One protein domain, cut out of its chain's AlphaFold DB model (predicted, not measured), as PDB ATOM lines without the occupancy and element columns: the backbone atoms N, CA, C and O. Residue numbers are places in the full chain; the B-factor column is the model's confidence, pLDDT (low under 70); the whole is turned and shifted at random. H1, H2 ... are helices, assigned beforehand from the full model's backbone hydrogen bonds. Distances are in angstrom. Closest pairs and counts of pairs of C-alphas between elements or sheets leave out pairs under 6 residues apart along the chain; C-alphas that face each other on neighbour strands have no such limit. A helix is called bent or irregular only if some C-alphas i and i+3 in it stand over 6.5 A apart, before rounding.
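AT A GLANCE: This is residues 75 to 210 of the 506 residues of the protein "Hypothetical protein" of Symbiodinium natans (UniProt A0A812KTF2). One very long bent helix, H3, runs back beside a helical hairpin of H1 and H2 and then goes far beyond the hairpin's linked end, where residues 186 to 210 stick out alone. H1 and H2 are side by side, while the long arm H3b keeps a looser distance from H2 and is apart from H1, and the short arm H3a turns the corner after H2. The printed part has 136 residues with three named helices, in the order H1, H2, H3, and no named strand; the class is all helix. The whole is an extended rod, with a radius of gyration of the C-alphas of 24.4 A and spans of 92 by 25 by 15 A.

IN THESE COORDINATES: Look first at H3, residues 145 to 210, which by its hydrogen bonds was assigned as one helix but is bent: C-alphas 158 and 161 are 6.6 A apart. Find C-alpha 145 at (204.676, 172.000, 352.382); from there the arm H3a, residues 145 to 158, runs 20.0 A. The arm H3b, residues 161 to 210, then runs 72.7 A to C-alpha 210 at (197.023, 261.679, 341.508). Go back to C-alpha 75 at (189.330, 179.217, 347.344), where H1, residues 75 to 105, begins and runs 44.2 A. H2, residues 112 to 141, is 43.6 A long.

HOW THE PARTS SIT: At the bend, the lines of H3a and H3b stand at a steep tilt of 44 degrees. H3b and H2 are near each other, with 6 pairs of C-alphas within 10 A but no pair within 8 A. H3a and H2 are close but not clearly touching; their closest C-alphas, those of Ile 140 and Phe 148, are 7.1 A apart. These two run opposite ways at a tilt of 37 degrees, only just steep. H1 and H2 form a helical hairpin and touch, their closest C-alphas being those of Leu 94 and Ala 121, 6.0 A apart. They run opposite ways at a shallow tilt of 8 degrees. H1 is apart from H3a and from H3b. In H1, H2 and H3b every O i to N i+4 pair is within hydrogen-bond range; in H3a 8 of 10 are.

THE WHOLE: The two C-alphas farthest apart, those of Thr 146 and Lys 210, are 92.4 A apart. Residues 153 to 159, 161 to 166 and 186 to 210 stand free; the body without them spans 60 by 24 by 15 A. The printed part has no cut. The link from H2 to H3a is tight, and that from H1 to H2 is short. The mean pLDDT of the printed part is 73.4, with 66 residues under 70, among them residues 75 to 95, 97 to 122 and 135 to 148; the mean is 62 in H1 and 88 in H3b.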
ATOM      1  N   GLY A  75     188.659 178.120 346.637       59.75
ATOM      2  CA  GLY A  75     189.330 179.217 347.344       59.75
ATOM      3  C   GLY A  75     190.182 180.106 346.432       59.75
ATOM      4  O   GLY A  75     190.202 181.323 346.597       59.75
ATOM      5  N   VAL A  76     190.827 179.531 345.410       58.34
ATOM      6  CA  VAL A  76     191.696 180.277 344.479       58.34
ATOM      7  C   VAL A  76     190.881 181.255 343.629       58.34
ATOM      8  O   VAL A  76     191.290 182.399 343.435       58.34
ATOM      9  N   TYR A  77     189.690 180.851 343.180       59.47
ATOM     10  CA  TYR A  77     188.797 181.730 342.418       59.47
ATOM     11  C   TYR A  77     188.186 182.843 343.274       59.47
ATOM     12  O   TYR A  77     188.082 183.975 342.803       59.47
ATOM     13  N   GLN A  78     187.841 182.568 344.537       62.44
ATOM     14  CA  GLN A  78     187.378 183.609 345.464       62.44
ATOM     15  C   GLN A  78     188.473 184.648 345.741       62.44
ATOM     16  O   GLN A  78     188.185 185.844 345.782       62.44
ATOM     17  N   LEU A  79     189.735 184.221 345.846       57.53
ATOM     18  CA  LEU A  79     190.884 185.114 346.017       57.53
ATOM     19  C   LEU A  79     191.193 185.927 344.755       57.53
ATOM     20  O   LEU A  79     191.438 187.127 344.855       57.53
ATOM     21  N   LEU A  80     191.127 185.316 343.567       58.56
ATOM     22  CA  LEU A  80     191.247 186.035 342.292       58.56
ATOM     23  C   LEU A  80     190.135 187.076 342.134       58.56
ATOM     24  O   LEU A  80     190.402 188.203 341.725       58.56
ATOM     25  N   PHE A  81     188.905 186.733 342.516       66.69
ATOM     26  CA  PHE A  81     187.775 187.655 342.494       66.69
ATOM     27  C   PHE A  81     187.956 188.810 343.493       66.69
ATOM     28  O   PHE A  81     187.755 189.972 343.134       66.69
ATOM     29  N   LEU A  82     188.413 188.532 344.718       64.00
ATOM     30  CA  LEU A  82     188.759 189.559 345.712       64.00
ATOM     31  C   LEU A  82     189.913 190.456 345.242       64.00
ATOM     32  O   LEU A  82     189.858 191.674 345.414       64.00
ATOM     33  N   GLY A  83     190.928 189.884 344.593       63.47
ATOM     34  CA  GLY A  83     192.046 190.626 344.011       63.47
ATOM     35  C   GLY A  83     191.613 191.542 342.863       63.47
ATOM     36  O   GLY A  83     191.972 192.718 342.845       63.47
ATOM     37  N   LEU A  84     190.784 191.040 341.942       60.56
ATOM     38  CA  LEU A  84     190.269 191.803 340.799       60.56
ATOM     39  C   LEU A  84     189.285 192.903 341.223       60.56
ATOM     40  O   LEU A  84     189.343 194.015 340.698       60.56
ATOM     41  N   THR A  85     188.419 192.640 342.204       67.69
ATOM     42  CA  THR A  85     187.510 193.661 342.756       67.69
ATOM     43  C   THR A  85     188.271 194.735 343.536       67.69
ATOM     44  O   THR A  85     187.991 195.923 343.372       67.69
ATOM     45  N   SER A  86     189.303 194.351 344.295       61.53
ATOM     46  CA  SER A  86     190.203 195.298 344.969       61.53
ATOM     47  C   SER A  86     191.012 196.137 343.973       61.53
ATOM     48  O   SER A  86     191.191 197.336 344.186       61.53
ATOM     49  N   TRP A  87     191.452 195.542 342.857       58.41
ATOM     50  CA  TRP A  87     192.093 196.261 341.750       58.41
ATOM     51  C   TRP A  87     191.145 197.296 341.139       58.41
ATOM     52  O   TRP A  87     191.511 198.465 341.031       58.41
ATOM     53  N   GLY A  88     189.919 196.893 340.785       67.31
ATOM     54  CA  GLY A  88     188.915 197.790 340.204       67.31
ATOM     55  C   GLY A  88     188.539 198.954 341.126       67.31
ATOM     56  O   GLY A  88     188.370 200.083 340.667       67.31
ATOM     57  N   LEU A  89     188.463 198.713 342.438       67.69
ATOM     58  CA  LEU A  89     188.205 199.768 343.418       67.69
ATOM     59  C   LEU A  89     189.397 200.728 343.550       67.69
ATOM     60  O   LEU A  89     189.208 201.944 343.589       67.69
ATOM     61  N   GLY A  90     190.625 200.200 343.580       63.59
ATOM     62  CA  GLY A  90     191.849 201.001 343.644       63.59
ATOM     63  C   GLY A  90     192.021 201.917 342.430       63.59
ATOM     64  O   GLY A  90     192.322 203.103 342.591       63.59
ATOM     65  N   THR A  91     191.768 201.410 341.219       61.12
ATOM     66  CA  THR A  91     191.840 202.215 339.989       61.12
ATOM     67  C   THR A  91     190.739 203.271 339.930       61.12
ATOM     68  O   THR A  91     191.032 204.418 339.595       61.12
ATOM     69  N   ALA A  92     189.507 202.940 340.331       65.50
ATOM     70  CA  ALA A  92     188.405 203.901 340.388       65.50
ATOM     71  C   ALA A  92     188.660 205.030 341.403       65.50
ATOM     72  O   ALA A  92     188.381 206.197 341.118       65.50
ATOM     73  N   LEU A  93     189.240 204.714 342.568       64.25
ATOM     74  CA  LEU A  93     189.626 205.712 343.571       64.25
ATOM     75  C   LEU A  93     190.765 206.610 343.080       64.25
ATOM     76  O   LEU A  93     190.717 207.822 343.298       64.25
ATOM     77  N   LEU A  94     191.758 206.047 342.386       62.28
ATOM     78  CA  LEU A  94     192.846 206.821 341.786       62.28
ATOM     79  C   LEU A  94     192.330 207.746 340.672       62.28
ATOM     80  O   LEU A  94     192.678 208.926 340.641       62.28
ATOM     81  N   GLU A  95     191.467 207.242 339.790       65.75
ATOM     82  CA  GLU A  95     190.852 208.031 338.721       65.75
ATOM     83  C   GLU A  95     189.978 209.158 339.291       65.75
ATOM     84  O   GLU A  95     190.064 210.303 338.840       65.75
ATOM     85  N   TRP A  96     189.179 208.868 340.322       74.81
ATOM     86  CA  TRP A  96     188.387 209.871 341.028       74.81
ATOM     87  C   TRP A  96     189.273 210.928 341.697       74.81
ATOM     88  O   TRP A  96     189.031 212.123 341.522       74.81
ATOM     89  N   ALA A  97     190.342 210.519 342.388       63.53
ATOM     90  CA  ALA A  97     191.293 211.432 343.018       63.53
ATOM     91  C   ALA A  97     191.968 212.354 341.989       63.53
ATOM     92  O   ALA A  97     192.060 213.566 342.210       63.53
ATOM     93  N   LEU A  98     192.372 211.817 340.834       59.44
ATOM     94  CA  LEU A  98     192.938 212.596 339.731       59.44
ATOM     95  C   LEU A  98     191.905 213.560 339.130       59.44
ATOM     96  O   LEU A  98     192.195 214.748 338.983       59.44
ATOM     97  N   LYS A  99     190.677 213.102 338.845       65.19
ATOM     98  CA  LYS A  99     189.595 213.964 338.333       65.19
ATOM     99  C   LYS A  99     189.263 215.094 339.306       65.19
ATOM    100  O   LYS A  99     189.143 216.241 338.877       65.19
ATOM    101  N   MET A 100     189.178 214.808 340.604       64.00
ATOM    102  CA  MET A 100     188.940 215.820 341.637       64.00
ATOM    103  C   MET A 100     190.119 216.790 341.760       64.00
ATOM    104  O   MET A 100     189.899 217.996 341.880       64.00
ATOM    105  N   HIS A 101     191.363 216.311 341.634       61.44
ATOM    106  CA  HIS A 101     192.543 217.174 341.578       61.44
ATOM    107  C   HIS A 101     192.458 218.163 340.410       61.44
ATOM    108  O   HIS A 101     192.627 219.361 340.619       61.44
ATOM    109  N   PHE A 102     192.137 217.700 339.198       57.22
ATOM    110  CA  PHE A 102     192.053 218.567 338.018       57.22
ATOM    111  C   PHE A 102     190.842 219.511 338.045       57.22
ATOM    112  O   PHE A 102     190.976 220.692 337.714       57.22
ATOM    113  N   LEU A 103     189.676 219.036 338.492       61.25
ATOM    114  CA  LEU A 103     188.462 219.852 338.596       61.25
ATOM    115  C   LEU A 103     188.571 220.930 339.681       61.25
ATOM    116  O   LEU A 103     188.011 222.016 339.521       61.25
ATOM    117  N   HIS A 104     189.279 220.664 340.783       58.28
ATOM    118  CA  HIS A 104     189.403 221.616 341.891       58.28
ATOM    119  C   HIS A 104     190.703 222.418 341.882       58.28
ATOM    120  O   HIS A 104     190.703 223.521 342.420       58.28
ATOM    121  N   ALA A 105     191.764 221.993 341.191       51.56
ATOM    122  CA  ALA A 105     192.947 222.834 340.966       51.56
ATOM    123  C   ALA A 105     192.612 224.136 340.213       51.56
ATOM    124  O   ALA A 105     193.275 225.145 340.425       51.56
ATOM    125  N   ARG A 106     191.542 224.152 339.402       50.72
ATOM    126  CA  ARG A 106     191.021 225.375 338.763       50.72
ATOM    127  C   ARG A 106     190.252 226.314 339.704       50.72
ATOM    128  O   ARG A 106     190.080 227.477 339.358       50.72
ATOM    129  N   ARG A 107     189.776 225.842 340.865       51.41
ATOM    130  CA  ARG A 107     188.970 226.637 341.821       51.41
ATOM    131  C   ARG A 107     189.657 226.882 343.170       51.41
ATOM    132  O   ARG A 107     189.302 227.829 343.869       51.41
ATOM    133  N   ALA A 108     190.635 226.068 343.555       46.09
ATOM    134  CA  ALA A 108     191.216 226.097 344.889       46.09
ATOM    135  C   ALA A 108     192.297 227.182 345.028       46.09
ATOM    136  O   ALA A 108     193.485 226.944 344.825       46.09
ATOM    137  N   LYS A 109     191.872 228.359 345.499       48.28
ATOM    138  CA  LYS A 109     192.728 229.375 346.139       48.28
ATOM    139  C   LYS A 109     193.324 228.923 347.493       48.28
ATOM    140  O   LYS A 109     194.006 229.715 348.131       48.28
ATOM    141  N   GLN A 110     193.088 227.692 347.960       49.38
ATOM    142  CA  GLN A 110     193.501 227.234 349.296       49.38
ATOM    143  C   GLN A 110     194.349 225.953 349.228       49.38
ATOM    144  O   GLN A 110     193.914 224.911 348.739       49.38
ATOM    145  N   GLY A 111     195.592 226.057 349.711       51.28
ATOM    146  CA  GLY A 111     196.681 225.094 349.506       51.28
ATOM    147  C   GLY A 111     196.546 223.728 350.187       51.28
ATOM    148  O   GLY A 111     197.278 222.813 349.821       51.28
ATOM    149  N   CYS A 112     195.605 223.535 351.113       53.78
ATOM    150  CA  CYS A 112     195.517 222.286 351.883       53.78
ATOM    151  C   CYS A 112     194.873 221.124 351.105       53.78
ATOM    152  O   CYS A 112     195.190 219.961 351.345       53.78
ATOM    153  N   PHE A 113     194.007 221.417 350.129       57.66
ATOM    154  CA  PHE A 113     193.213 220.381 349.457       57.66
ATOM    155  C   PHE A 113     194.047 219.507 348.505       57.66
ATOM    156  O   PHE A 113     193.800 218.314 348.361       57.66
ATOM    157  N   GLY A 114     195.087 220.078 347.886       59.38
ATOM    158  CA  GLY A 114     195.966 219.336 346.975       59.38
ATOM    159  C   GLY A 114     196.812 218.274 347.684       59.38
ATOM    160  O   GLY A 114     196.956 217.170 347.166       59.38
ATOM    161  N   ALA A 115     197.325 218.593 348.877       58.00
ATOM    162  CA  ALA A 115     198.117 217.663 349.681       58.00
ATOM    163  C   ALA A 115     197.262 216.507 350.222       58.00
ATOM    164  O   ALA A 115     197.698 215.362 350.180       58.00
ATOM    165  N   ALA A 116     196.025 216.790 350.647       62.25
ATOM    166  CA  ALA A 116     195.089 215.772 351.122       62.25
ATOM    167  C   ALA A 116     194.724 214.749 350.030       62.25
ATOM    168  O   ALA A 116     194.678 213.554 350.306       62.25
ATOM    169  N   ILE A 117     194.529 215.193 348.781       63.97
ATOM    170  CA  ILE A 117     194.236 214.291 347.652       63.97
ATOM    171  C   ILE A 117     195.430 213.377 347.342       63.97
ATOM    172  O   ILE A 117     195.251 212.185 347.106       63.97
ATOM    173  N   LEU A 118     196.652 213.914 347.365       61.22
ATOM    174  CA  LEU A 118     197.866 213.124 347.140       61.22
ATOM    175  C   LEU A 118     198.123 212.124 348.275       61.22
ATOM    176  O   LEU A 118     198.487 210.983 348.006       61.22
ATOM    177  N   LEU A 119     197.874 212.524 349.527       64.81
ATOM    178  CA  LEU A 119     197.899 211.627 350.685       64.81
ATOM    179  C   LEU A 119     196.862 210.511 350.556       64.81
ATOM    180  O   LEU A 119     197.196 209.357 350.794       64.81
ATOM    181  N   ALA A 120     195.637 210.832 350.131       68.44
ATOM    182  CA  ALA A 120     194.585 209.842 349.916       68.44
ATOM    183  C   ALA A 120     194.947 208.846 348.800       68.44
ATOM    184  O   ALA A 120     194.748 207.646 348.968       68.44
ATOM    185  N   ALA A 121     195.537 209.317 347.696       66.81
ATOM    186  CA  ALA A 121     196.024 208.446 346.626       66.81
ATOM    187  C   ALA A 121     197.181 207.542 347.095       66.81
ATOM    188  O   ALA A 121     197.189 206.348 346.796       66.81
ATOM    189  N   GLY A 122     198.123 208.084 347.878       67.75
ATOM    190  CA  GLY A 122     199.214 207.313 348.481       67.75
ATOM    191  C   GLY A 122     198.722 206.260 349.481       67.75
ATOM    192  O   GLY A 122     199.161 205.114 349.429       67.75
ATOM    193  N   LEU A 123     197.762 206.618 350.342       70.75
ATOM    194  CA  LEU A 123     197.089 205.693 351.262       70.75
ATOM    195  C   LEU A 123     196.330 204.595 350.512       70.75
ATOM    196  O   LEU A 123     196.411 203.436 350.906       70.75
ATOM    197  N   GLY A 124     195.647 204.933 349.415       72.31
ATOM    198  CA  GLY A 124     194.966 203.954 348.563       72.31
ATOM    199  C   GLY A 124     195.930 202.925 347.966       72.31
ATOM    200  O   GLY A 124     195.668 201.725 348.033       72.31
ATOM    201  N   LEU A 125     197.081 203.374 347.459       70.25
ATOM    202  CA  LEU A 125     198.151 202.501 346.956       70.25
ATOM    203  C   LEU A 125     198.763 201.620 348.054       70.25
ATOM    204  O   LEU A 125     198.998 200.434 347.829       70.25
ATOM    205  N   ALA A 126     198.991 202.174 349.248       65.81
ATOM    206  CA  ALA A 126     199.522 201.420 350.383       65.81
ATOM    207  C   ALA A 126     198.541 200.340 350.866       65.81
ATOM    208  O   ALA A 126     198.939 199.196 351.076       65.81
ATOM    209  N   LEU A 127     197.252 200.676 350.988       69.00
ATOM    210  CA  LEU A 127     196.202 199.720 351.350       69.00
ATOM    211  C   LEU A 127     196.064 198.608 350.305       69.00
ATOM    212  O   LEU A 127     195.908 197.446 350.673       69.00
ATOM    213  N   TRP A 128     196.186 198.942 349.018       76.31
ATOM    214  CA  TRP A 128     196.203 197.951 347.944       76.31
ATOM    215  C   TRP A 128     197.395 196.991 348.067       76.31
ATOM    216  O   TRP A 128     197.217 195.778 347.980       76.31
ATOM    217  N   ALA A 129     198.596 197.512 348.343       67.44
ATOM    218  CA  ALA A 129     199.787 196.687 348.537       67.44
ATOM    219  C   ALA A 129     199.649 195.738 349.740       67.44
ATOM    220  O   ALA A 129     200.031 194.571 349.649       67.44
ATOM    221  N   VAL A 130     199.060 196.209 350.847       70.38
ATOM    222  CA  VAL A 130     198.769 195.370 352.020       70.38
ATOM    223  C   VAL A 130     197.759 194.278 351.668       70.38
ATOM    224  O   VAL A 130     198.019 193.114 351.950       70.38
ATOM    225  N   ALA A 131     196.650 194.615 351.005       69.56
ATOM    226  CA  ALA A 131     195.640 193.633 350.608       69.56
ATOM    227  C   ALA A 131     196.215 192.550 349.675       69.56
ATOM    228  O   ALA A 131     195.939 191.363 349.863       69.56
ATOM    229  N   ALA A 132     197.062 192.942 348.719       70.81
ATOM    230  CA  ALA A 132     197.755 192.012 347.834       70.81
ATOM    231  C   ALA A 132     198.710 191.084 348.607       70.81
ATOM    232  O   ALA A 132     198.691 189.875 348.388       70.81
ATOM    233  N   MET A 133     199.499 191.620 349.547       69.25
ATOM    234  CA  MET A 133     200.392 190.813 350.390       69.25
ATOM    235  C   MET A 133     199.621 189.823 351.271       69.25
ATOM    236  O   MET A 133     200.015 188.662 351.364       69.25
ATOM    237  N   THR A 134     198.497 190.234 351.862       70.75
ATOM    238  CA  THR A 134     197.658 189.350 352.685       70.75
ATOM    239  C   THR A 134     197.027 188.228 351.858       70.75
ATOM    240  O   THR A 134     196.995 187.084 352.306       70.75
ATOM    241  N   ALA A 135     196.573 188.517 350.634       67.56
ATOM    242  CA  ALA A 135     196.031 187.499 349.731       67.56
ATOM    243  C   ALA A 135     197.095 186.462 349.324       67.56
ATOM    244  O   ALA A 135     196.804 185.268 349.257       67.56
ATOM    245  N   VAL A 136     198.337 186.910 349.105       67.81
ATOM    246  CA  VAL A 136     199.483 186.028 348.836       67.81
ATOM    247  C   VAL A 136     199.793 185.159 350.054       67.81
ATOM    248  O   VAL A 136     199.911 183.947 349.903       67.81
ATOM    249  N   GLN A 137     199.855 185.741 351.257       68.88
ATOM    250  CA  GLN A 137     200.113 184.999 352.498       68.88
ATOM    251  C   GLN A 137     199.048 183.929 352.772       68.88
ATOM    252  O   GLN A 137     199.373 182.802 353.125       68.88
ATOM    253  N   PHE A 138     197.778 184.237 352.529       68.25
ATOM    254  CA  PHE A 138     196.702 183.264 352.698       68.25
ATOM    255  C   PHE A 138     196.783 182.104 351.685       68.25
ATOM    256  O   PHE A 138     196.528 180.946 352.025       68.25
ATOM    257  N   GLY A 139     197.187 182.391 350.441       66.31
ATOM    258  CA  GLY A 139     197.473 181.356 349.442       66.31
ATOM    259  C   GLY A 139     198.670 180.479 349.825       66.31
ATOM    260  O   GLY A 139     198.637 179.271 349.590       66.31
ATOM    261  N   ILE A 140     199.689 181.073 350.457       61.94
ATOM    262  CA  ILE A 140     200.860 180.376 351.005       61.94
ATOM    263  C   ILE A 140     200.436 179.363 352.079       61.94
ATOM    264  O   ILE A 140     200.829 178.199 352.011       61.94
ATOM    265  N   ASP A 141     199.577 179.775 353.012       63.00
ATOM    266  CA  ASP A 141     199.148 178.943 354.144       63.00
ATOM    267  C   ASP A 141     198.222 177.775 353.730       63.00
ATOM    268  O   ASP A 141     198.002 176.843 354.503       63.00
ATOM    269  N   SER A 142     197.692 177.798 352.500       66.56
ATOM    270  CA  SER A 142     196.717 176.823 351.986       66.56
ATOM    271  C   SER A 142     197.330 175.673 351.163       66.56
ATOM    272  O   SER A 142     196.606 174.773 350.734       66.56
ATOM    273  N   LEU A 143     198.644 175.682 350.911       58.84
ATOM    274  CA  LEU A 143     199.337 174.682 350.085       58.84
ATOM    275  C   LEU A 143     200.152 173.701 350.944       58.84
ATOM    276  O   LEU A 143     200.758 174.077 351.944       58.84
ATOM    277  N   SER A 144     200.206 172.422 350.548       64.12
ATOM    278  CA  SER A 144     201.033 171.423 351.236       64.12
ATOM    279  C   SER A 144     202.532 171.742 351.090       64.12
ATOM    280  O   SER A 144     203.002 172.164 350.031       64.12
ATOM    281  N   VAL A 145     203.292 171.519 352.169       63.00
ATOM    282  CA  VAL A 145     204.676 172.000 352.382       63.00
ATOM    283  C   VAL A 145     205.657 171.655 351.246       63.00
ATOM    284  O   VAL A 145     206.609 172.396 351.008       63.00
ATOM    285  N   THR A 146     205.434 170.565 350.510       59.91
ATOM    286  CA  THR A 146     206.331 170.099 349.439       59.91
ATOM    287  C   THR A 146     206.067 170.742 348.075       59.91
ATOM    288  O   THR A 146     207.026 171.075 347.388       59.91
ATOM    289  N   HIS A 147     204.815 171.000 347.680       61.62
ATOM    290  CA  HIS A 147     204.523 171.792 346.466       61.62
ATOM    291  C   HIS A 147     204.670 173.296 346.687       61.62
ATOM    292  O   HIS A 147     204.847 174.060 345.732       61.62
ATOM    293  N   PHE A 148     204.635 173.703 347.952       66.12
ATOM    294  CA  PHE A 148     204.839 175.070 348.372       66.12
ATOM    295  C   PHE A 148     206.220 175.603 347.973       66.12
ATOM    296  O   PHE A 148     206.294 176.658 347.360       66.12
ATOM    297  N   TYR A 149     207.303 174.872 348.248       70.25
ATOM    298  CA  TYR A 149     208.663 175.377 348.021       70.25
ATOM    299  C   TYR A 149     208.992 175.620 346.541       70.25
ATOM    300  O   TYR A 149     209.518 176.683 346.199       70.25
ATOM    301  N   ASP A 150     208.634 174.689 345.655       71.38
ATOM    302  CA  ASP A 150     208.912 174.827 344.220       71.38
ATOM    303  C   ASP A 150     208.053 175.928 343.588       71.38
ATOM    304  O   ASP A 150     208.569 176.793 342.872       71.38
ATOM    305  N   SER A 151     206.760 175.970 343.931       72.75
ATOM    306  CA  SER A 151     205.834 177.003 343.450       72.75
ATOM    307  C   SER A 151     206.181 178.384 344.012       72.75
ATOM    308  O   SER A 151     206.126 179.374 343.286       72.75
ATOM    309  N   PHE A 152     206.592 178.463 345.281       72.88
ATOM    310  CA  PHE A 152     207.011 179.703 345.928       72.88
ATOM    311  C   PHE A 152     208.317 180.226 345.336       72.88
ATOM    312  O   PHE A 152     208.398 181.416 345.042       72.88
ATOM    313  N   SER A 153     209.322 179.375 345.097       74.56
ATOM    314  CA  SER A 153     210.581 179.833 344.492       74.56
ATOM    315  C   SER A 153     210.366 180.351 343.064       74.56
ATOM    316  O   SER A 153     210.899 181.405 342.708       74.56
ATOM    317  N   PHE A 154     209.508 179.678 342.285       77.62
ATOM    318  CA  PHE A 154     209.124 180.110 340.945       77.62
ATOM    319  C   PHE A 154     208.345 181.431 340.983       77.62
ATOM    320  O   PHE A 154     208.684 182.369 340.262       77.62
ATOM    321  N   TRP A 155     207.337 181.539 341.849       80.25
ATOM    322  CA  TRP A 155     206.497 182.733 341.966       80.25
ATOM    323  C   TRP A 155     207.284 183.935 342.502       80.25
ATOM    324  O   TRP A 155     207.210 185.039 341.956       80.25
ATOM    325  N   TRP A 156     208.119 183.719 343.517       73.25
ATOM    326  CA  TRP A 156     208.984 184.748 344.083       73.25
ATOM    327  C   TRP A 156     210.039 185.226 343.081       73.25
ATOM    328  O   TRP A 156     210.242 186.431 342.910       73.25
ATOM    329  N   GLY A 157     210.705 184.288 342.401       76.75
ATOM    330  CA  GLY A 157     211.767 184.573 341.440       76.75
ATOM    331  C   GLY A 157     211.268 185.252 340.167       76.75
ATOM    332  O   GLY A 157     211.847 186.257 339.754       76.75
ATOM    333  N   ASN A 158     210.186 184.737 339.579       82.44
ATOM    334  CA  ASN A 158     209.746 185.132 338.240       82.44
ATOM    335  C   ASN A 158     208.622 186.173 338.230       82.44
ATOM    336  O   ASN A 158     208.438 186.832 337.211       82.44
ATOM    337  N   ILE A 159     207.872 186.344 339.328       77.50
ATOM    338  CA  ILE A 159     206.700 187.238 339.361       77.50
ATOM    339  C   ILE A 159     206.860 188.320 340.432       77.50
ATOM    340  O   ILE A 159     206.832 189.509 340.110       77.50
ATOM    341  N   ALA A 160     207.082 187.941 341.694       77.69
ATOM    342  CA  ALA A 160     207.099 188.899 342.803       77.69
ATOM    343  C   ALA A 160     208.270 189.891 342.715       77.69
ATOM    344  O   ALA A 160     208.074 191.095 342.879       77.69
ATOM    345  N   LYS A 161     209.486 189.410 342.418       78.88
ATOM    346  CA  LYS A 161     210.672 190.272 342.278       78.88
ATOM    347  C   LYS A 161     210.524 191.316 341.155       78.88
ATOM    348  O   LYS A 161     210.691 192.498 341.462       78.88
ATOM    349  N   PRO A 162     210.183 190.954 339.900       85.62
ATOM    350  CA  PRO A 162     209.933 191.943 338.847       85.62
ATOM    351  C   PRO A 162     208.826 192.934 339.205       85.62
ATOM    352  O   PRO A 162     208.975 194.129 338.951       85.62
ATOM    353  N   LEU A 163     207.750 192.463 339.845       80.25
ATOM    354  CA  LEU A 163     206.645 193.322 340.261       80.25
ATOM    355  C   LEU A 163     207.082 194.332 341.329       80.25
ATOM    356  O   LEU A 163     206.772 195.511 341.199       80.25
ATOM    357  N   MET A 164     207.858 193.919 342.338       79.38
ATOM    358  CA  MET A 164     208.400 194.847 343.338       79.38
ATOM    359  C   MET A 164     209.340 195.883 342.718       79.38
ATOM    360  O   MET A 164     209.263 197.059 343.070       79.38
ATOM    361  N   ILE A 165     210.192 195.476 341.770       83.56
ATOM    362  CA  ILE A 165     211.061 196.403 341.030       83.56
ATOM    363  C   ILE A 165     210.212 197.409 340.242       83.56
ATOM    364  O   ILE A 165     210.469 198.613 340.299       83.56
ATOM    365  N   PHE A 166     209.166 196.944 339.557       82.38
ATOM    366  CA  PHE A 166     208.251 197.797 338.803       82.38
ATOM    367  C   PHE A 166     207.465 198.761 339.705       82.38
ATOM    368  O   PHE A 166     207.391 199.952 339.410       82.38
ATOM    369  N   CYS A 167     206.947 198.291 340.843       81.44
ATOM    370  CA  CYS A 167     206.294 199.137 341.844       81.44
ATOM    371  C   CYS A 167     207.258 200.185 342.417       81.44
ATOM    372  O   CYS A 167     206.884 201.351 342.541       81.44
ATOM    373  N   GLY A 168     208.506 199.803 342.706       83.06
ATOM    374  CA  GLY A 168     209.557 200.732 343.124       83.06
ATOM    375  C   GLY A 168     209.850 201.793 342.060       83.06
ATOM    376  O   GLY A 168     209.952 202.978 342.379       83.06
ATOM    377  N   PHE A 169     209.902 201.397 340.786       87.38
ATOM    378  CA  PHE A 169     210.065 202.320 339.663       87.38
ATOM    379  C   PHE A 169     208.881 203.290 339.531       87.38
ATOM    380  O   PHE A 169     209.091 204.499 339.435       87.38
ATOM    381  N   ILE A 170     207.637 202.803 339.605       82.94
ATOM    382  CA  ILE A 170     206.436 203.657 339.592       82.94
ATOM    383  C   ILE A 170     206.451 204.638 340.767       82.94
ATOM    384  O   ILE A 170     206.147 205.821 340.580       82.94
ATOM    385  N   ALA A 171     206.814 204.183 341.968       80.75
ATOM    386  CA  ALA A 171     206.909 205.041 343.144       80.75
ATOM    387  C   ALA A 171     207.947 206.155 342.939       80.75
ATOM    388  O   ALA A 171     207.650 207.320 343.208       80.75
ATOM    389  N   LEU A 172     209.120 205.831 342.384       86.38
ATOM    390  CA  LEU A 172     210.158 206.809 342.047       86.38
ATOM    391  C   LEU A 172     209.685 207.825 340.999       86.38
ATOM    392  O   LEU A 172     209.864 209.027 341.194       86.38
ATOM    393  N   VAL A 173     209.038 207.375 339.919       86.88
ATOM    394  CA  VAL A 173     208.483 208.268 338.883       86.88
ATOM    395  C   VAL A 173     207.402 209.180 339.469       86.88
ATOM    396  O   VAL A 173     207.390 210.381 339.197       86.88
ATOM    397  N   THR A 174     206.532 208.641 340.324       83.31
ATOM    398  CA  THR A 174     205.466 209.402 340.992       83.31
ATOM    399  C   THR A 174     206.044 210.446 341.947       83.31
ATOM    400  O   THR A 174     205.601 211.596 341.943       83.31
ATOM    401  N   LEU A 175     207.071 210.084 342.720       85.25
ATOM    402  CA  LEU A 175     207.779 211.005 343.607       85.25
ATOM    403  C   LEU A 175     208.480 212.114 342.808       85.25
ATOM    404  O   LEU A 175     208.387 213.285 343.174       85.25
ATOM    405  N   GLY A 176     209.113 211.769 341.681       90.12
ATOM    406  CA  GLY A 176     209.718 212.733 340.759       90.12
ATOM    407  C   GLY A 176     208.692 213.697 340.157       90.12
ATOM    408  O   GLY A 176     208.911 214.911 340.140       90.12
ATOM    409  N   TYR A 177     207.534 213.189 339.728       89.81
ATOM    410  CA  TYR A 177     206.425 214.018 339.251       89.81
ATOM    411  C   TYR A 177     205.898 214.951 340.347       89.81
ATOM    412  O   TYR A 177     205.718 216.146 340.104       89.81
ATOM    413  N   LEU A 178     205.706 214.439 341.567       85.25
ATOM    414  CA  LEU A 178     205.255 215.231 342.709       85.25
ATOM    415  C   LEU A 178     206.259 216.336 343.055       85.25
ATOM    416  O   LEU A 178     205.860 217.487 343.232       85.25
ATOM    417  N   TYR A 179     207.552 216.011 343.088       90.44
ATOM    418  CA  TYR A 179     208.623 216.979 343.311       90.44
ATOM    419  C   TYR A 179     208.594 218.098 342.260       90.44
ATOM    420  O   TYR A 179     208.597 219.280 342.611       90.44
ATOM    421  N   MET A 180     208.469 217.750 340.973       90.81
ATOM    422  CA  MET A 180     208.337 218.737 339.896       90.81
ATOM    423  C   MET A 180     207.064 219.585 340.026       90.81
ATOM    424  O   MET A 180     207.116 220.798 339.820       90.81
ATOM    425  N   ALA A 181     205.926 218.980 340.377       85.50
ATOM    426  CA  ALA A 181     204.653 219.680 340.535       85.50
ATOM    427  C   ALA A 181     204.674 220.663 341.720       85.50
ATOM    428  O   ALA A 181     204.224 221.803 341.586       85.50
ATOM    429  N   VAL A 182     205.245 220.255 342.859       87.19
ATOM    430  CA  VAL A 182     205.454 221.124 344.028       87.19
ATOM    431  C   VAL A 182     206.433 222.247 343.686       87.19
ATOM    432  O   VAL A 182     206.138 223.410 343.960       87.19
ATOM    433  N   GLY A 183     207.547 221.932 343.018       89.50
ATOM    434  CA  GLY A 183     208.521 222.925 342.564       89.50
ATOM    435  C   GLY A 183     207.912 223.979 341.634       89.50
ATOM    436  O   GLY A 183     208.177 225.168 341.808       89.50
ATOM    437  N   ARG A 184     207.044 223.573 340.694       90.50
ATOM    438  CA  ARG A 184     206.275 224.506 339.847       90.50
ATOM    439  C   ARG A 184     205.336 225.379 340.676       90.50
ATOM    440  O   ARG A 184     205.414 226.593 340.560       90.50
ATOM    441  N   ARG A 185     204.547 224.801 341.591       86.94
ATOM    442  CA  ARG A 185     203.645 225.592 342.450       86.94
ATOM    443  C   ARG A 185     204.383 226.598 343.327       86.94
ATOM    444  O   ARG A 185     203.896 227.707 343.491       86.94
ATOM    445  N   ILE A 186     205.538 226.244 343.891       88.31
ATOM    446  CA  ILE A 186     206.346 227.185 344.685       88.31
ATOM    447  C   ILE A 186     206.804 228.360 343.813       88.31
ATOM    448  O   ILE A 186     206.730 229.505 344.261       88.31
ATOM    449  N   LYS A 187     207.235 228.099 342.570       89.38
ATOM    450  CA  LYS A 187     207.570 229.158 341.606       89.38
ATOM    451  C   LYS A 187     206.352 230.029 341.290       89.38
ATOM    452  O   LYS A 187     206.473 231.247 341.358       89.38
ATOM    453  N   ASP A 188     205.188 229.427 341.054       89.94
ATOM    454  CA  ASP A 188     203.944 230.158 340.784       89.94
ATOM    455  C   ASP A 188     203.519 231.024 341.981       89.94
ATOM    456  O   ASP A 188     203.109 232.169 341.808       89.94
ATOM    457  N   PHE A 189     203.652 230.519 343.213       90.06
ATOM    458  CA  PHE A 189     203.349 231.288 344.423       90.06
ATOM    459  C   PHE A 189     204.295 232.474 344.612       90.06
ATOM    460  O   PHE A 189     203.826 233.548 344.985       90.06
ATOM    461  N   ARG A 190     205.597 232.302 344.340       89.62
ATOM    462  CA  ARG A 190     206.567 233.408 344.369       89.62
ATOM    463  C   ARG A 190     206.242 234.448 343.302       89.62
ATOM    464  O   ARG A 190     206.080 235.608 343.652       89.62
ATOM    465  N   ALA A 191     206.004 234.019 342.063       88.69
ATOM    466  CA  ALA A 191     205.605 234.913 340.977       88.69
ATOM    467  C   ALA A 191     204.307 235.675 341.304       88.69
ATOM    468  O   ALA A 191     204.204 236.871 341.065       88.69
ATOM    469  N   MET A 192     203.315 235.019 341.916       89.19
ATOM    470  CA  MET A 192     202.079 235.677 342.358       89.19
ATOM    471  C   MET A 192     202.299 236.657 343.518       89.19
ATOM    472  O   MET A 192     201.587 237.658 343.601       89.19
ATOM    473  N   ALA A 193     203.233 236.377 344.430       90.81
ATOM    474  CA  ALA A 193     203.600 237.303 345.500       90.81
ATOM    475  C   ALA A 193     204.306 238.544 344.932       90.81
ATOM    476  O   ALA A 193     203.885 239.659 345.236       90.81
ATOM    477  N   GLU A 194     205.274 238.343 344.034       87.25
ATOM    478  CA  GLU A 194     205.974 239.405 343.299       87.25
ATOM    479  C   GLU A 194     204.993 240.264 342.485       87.25
ATOM    480  O   GLU A 194     205.045 241.490 342.542       87.25
ATOM    481  N   LEU A 195     204.024 239.648 341.793       89.88
ATOM    482  CA  LEU A 195     202.982 240.375 341.057       89.88
ATOM    483  C   LEU A 195     202.093 241.227 341.974       89.88
ATOM    484  O   LEU A 195     201.760 242.356 341.620       89.88
ATOM    485  N   ARG A 196     201.707 240.719 343.153       92.56
ATOM    486  CA  ARG A 196     200.910 241.491 344.128       92.56
ATOM    487  C   ARG A 196     201.693 242.656 344.713       92.56
ATOM    488  O   ARG A 196     201.117 243.717 344.950       92.56
ATOM    489  N   GLU A 197     202.978 242.452 344.974       89.38
ATOM    490  CA  GLU A 197     203.868 243.507 345.437       89.38
ATOM    491  C   GLU A 197     204.032 244.585 344.362       89.38
ATOM    492  O   GLU A 197     203.770 245.754 344.636       89.38
ATOM    493  N   ALA A 198     204.312 244.195 343.116       87.62
ATOM    494  CA  ALA A 198     204.367 245.111 341.984       87.62
ATOM    495  C   ALA A 198     203.047 245.885 341.795       87.62
ATOM    496  O   ALA A 198     203.069 247.100 341.601       87.62
ATOM    497  N   GLU A 199     201.889 245.224 341.915       91.56
ATOM    498  CA  GLU A 199     200.574 245.877 341.851       91.56
ATOM    499  C   GLU A 199     200.392 246.901 342.985       91.56
ATOM    500  O   GLU A 199     199.876 247.999 342.763       91.56
ATOM    501  N   LYS A 200     200.839 246.579 344.206       93.69
ATOM    502  CA  LYS A 200     200.812 247.507 345.345       93.69
ATOM    503  C   LYS A 200     201.695 248.731 345.083       93.69
ATOM    504  O   LYS A 200     201.241 249.847 345.333       93.69
ATOM    505  N   LEU A 201     202.909 248.540 344.566       89.50
ATOM    506  CA  LEU A 201     203.831 249.634 344.239       89.50
ATOM    507  C   LEU A 201     203.295 250.517 343.106       89.50
ATOM    508  O   LEU A 201     203.370 251.741 343.196       89.50
ATOM    509  N   MET A 202     202.679 249.920 342.083       89.75
ATOM    510  CA  MET A 202     201.989 250.663 341.024       89.75
ATOM    511  C   MET A 202     200.831 251.499 341.580       89.75
ATOM    512  O   MET A 202     200.714 252.672 341.247       89.75
ATOM    513  N   LYS A 203     200.026 250.954 342.504       93.69
ATOM    514  CA  LYS A 203     198.962 251.726 343.172       93.69
ATOM    515  C   LYS A 203     199.508 252.899 343.986       93.69
ATOM    516  O   LYS A 203     198.901 253.965 343.972       93.69
ATOM    517  N   GLN A 204     200.632 252.721 344.681       91.81
ATOM    518  CA  GLN A 204     201.291 253.811 345.412       91.81
ATOM    519  C   GLN A 204     201.795 254.901 344.461       91.81
ATOM    520  O   GLN A 204     201.584 256.084 344.723       91.81
ATOM    521  N   LYS A 205     202.390 254.508 343.329       91.94
ATOM    522  CA  LYS A 205     202.789 255.434 342.267       91.94
ATOM    523  C   LYS A 205     201.594 256.209 341.717       91.94
ATOM    524  O   LYS A 205     201.646 257.430 341.638       91.94
ATOM    525  N   ASP A 206     200.502 255.521 341.393       93.31
ATOM    526  CA  ASP A 206     199.285 256.151 340.878       93.31
ATOM    527  C   ASP A 206     198.671 257.115 341.898       93.31
ATOM    528  O   ASP A 206     198.162 258.170 341.525       93.31
ATOM    529  N   GLN A 207     198.716 256.779 343.190       95.75
ATOM    530  CA  GLN A 207     198.291 257.678 344.266       95.75
ATOM    531  C   GLN A 207     199.181 258.919 344.345       95.75
ATOM    532  O   GLN A 207     198.652 260.025 344.458       95.75
ATOM    533  N   LEU A 208     200.502 258.754 344.236       94.12
ATOM    534  CA  LEU A 208     201.435 259.874 344.189       94.12
ATOM    535  C   LEU A 208     201.146 260.770 342.980       94.12
ATOM    536  O   LEU A 208     200.942 261.967 343.161       94.12
ATOM    537  N   VAL A 209     201.039 260.198 341.777       94.62
ATOM    538  CA  VAL A 209     200.693 260.940 340.554       94.62
ATOM    539  C   VAL A 209     199.371 261.673 340.734       94.62
ATOM    540  O   VAL A 209     199.327 262.868 340.493       94.62
ATOM    541  N   LYS A 210     198.317 261.024 341.241       95.38
ATOM    542  CA  LYS A 210     197.023 261.679 341.508       95.38
ATOM    543  C   LYS A 210     197.116 262.815 342.526       95.38
ATOM    544  O   LYS A 210     196.370 263.777 342.412       95.38
TER     545      LYS A 210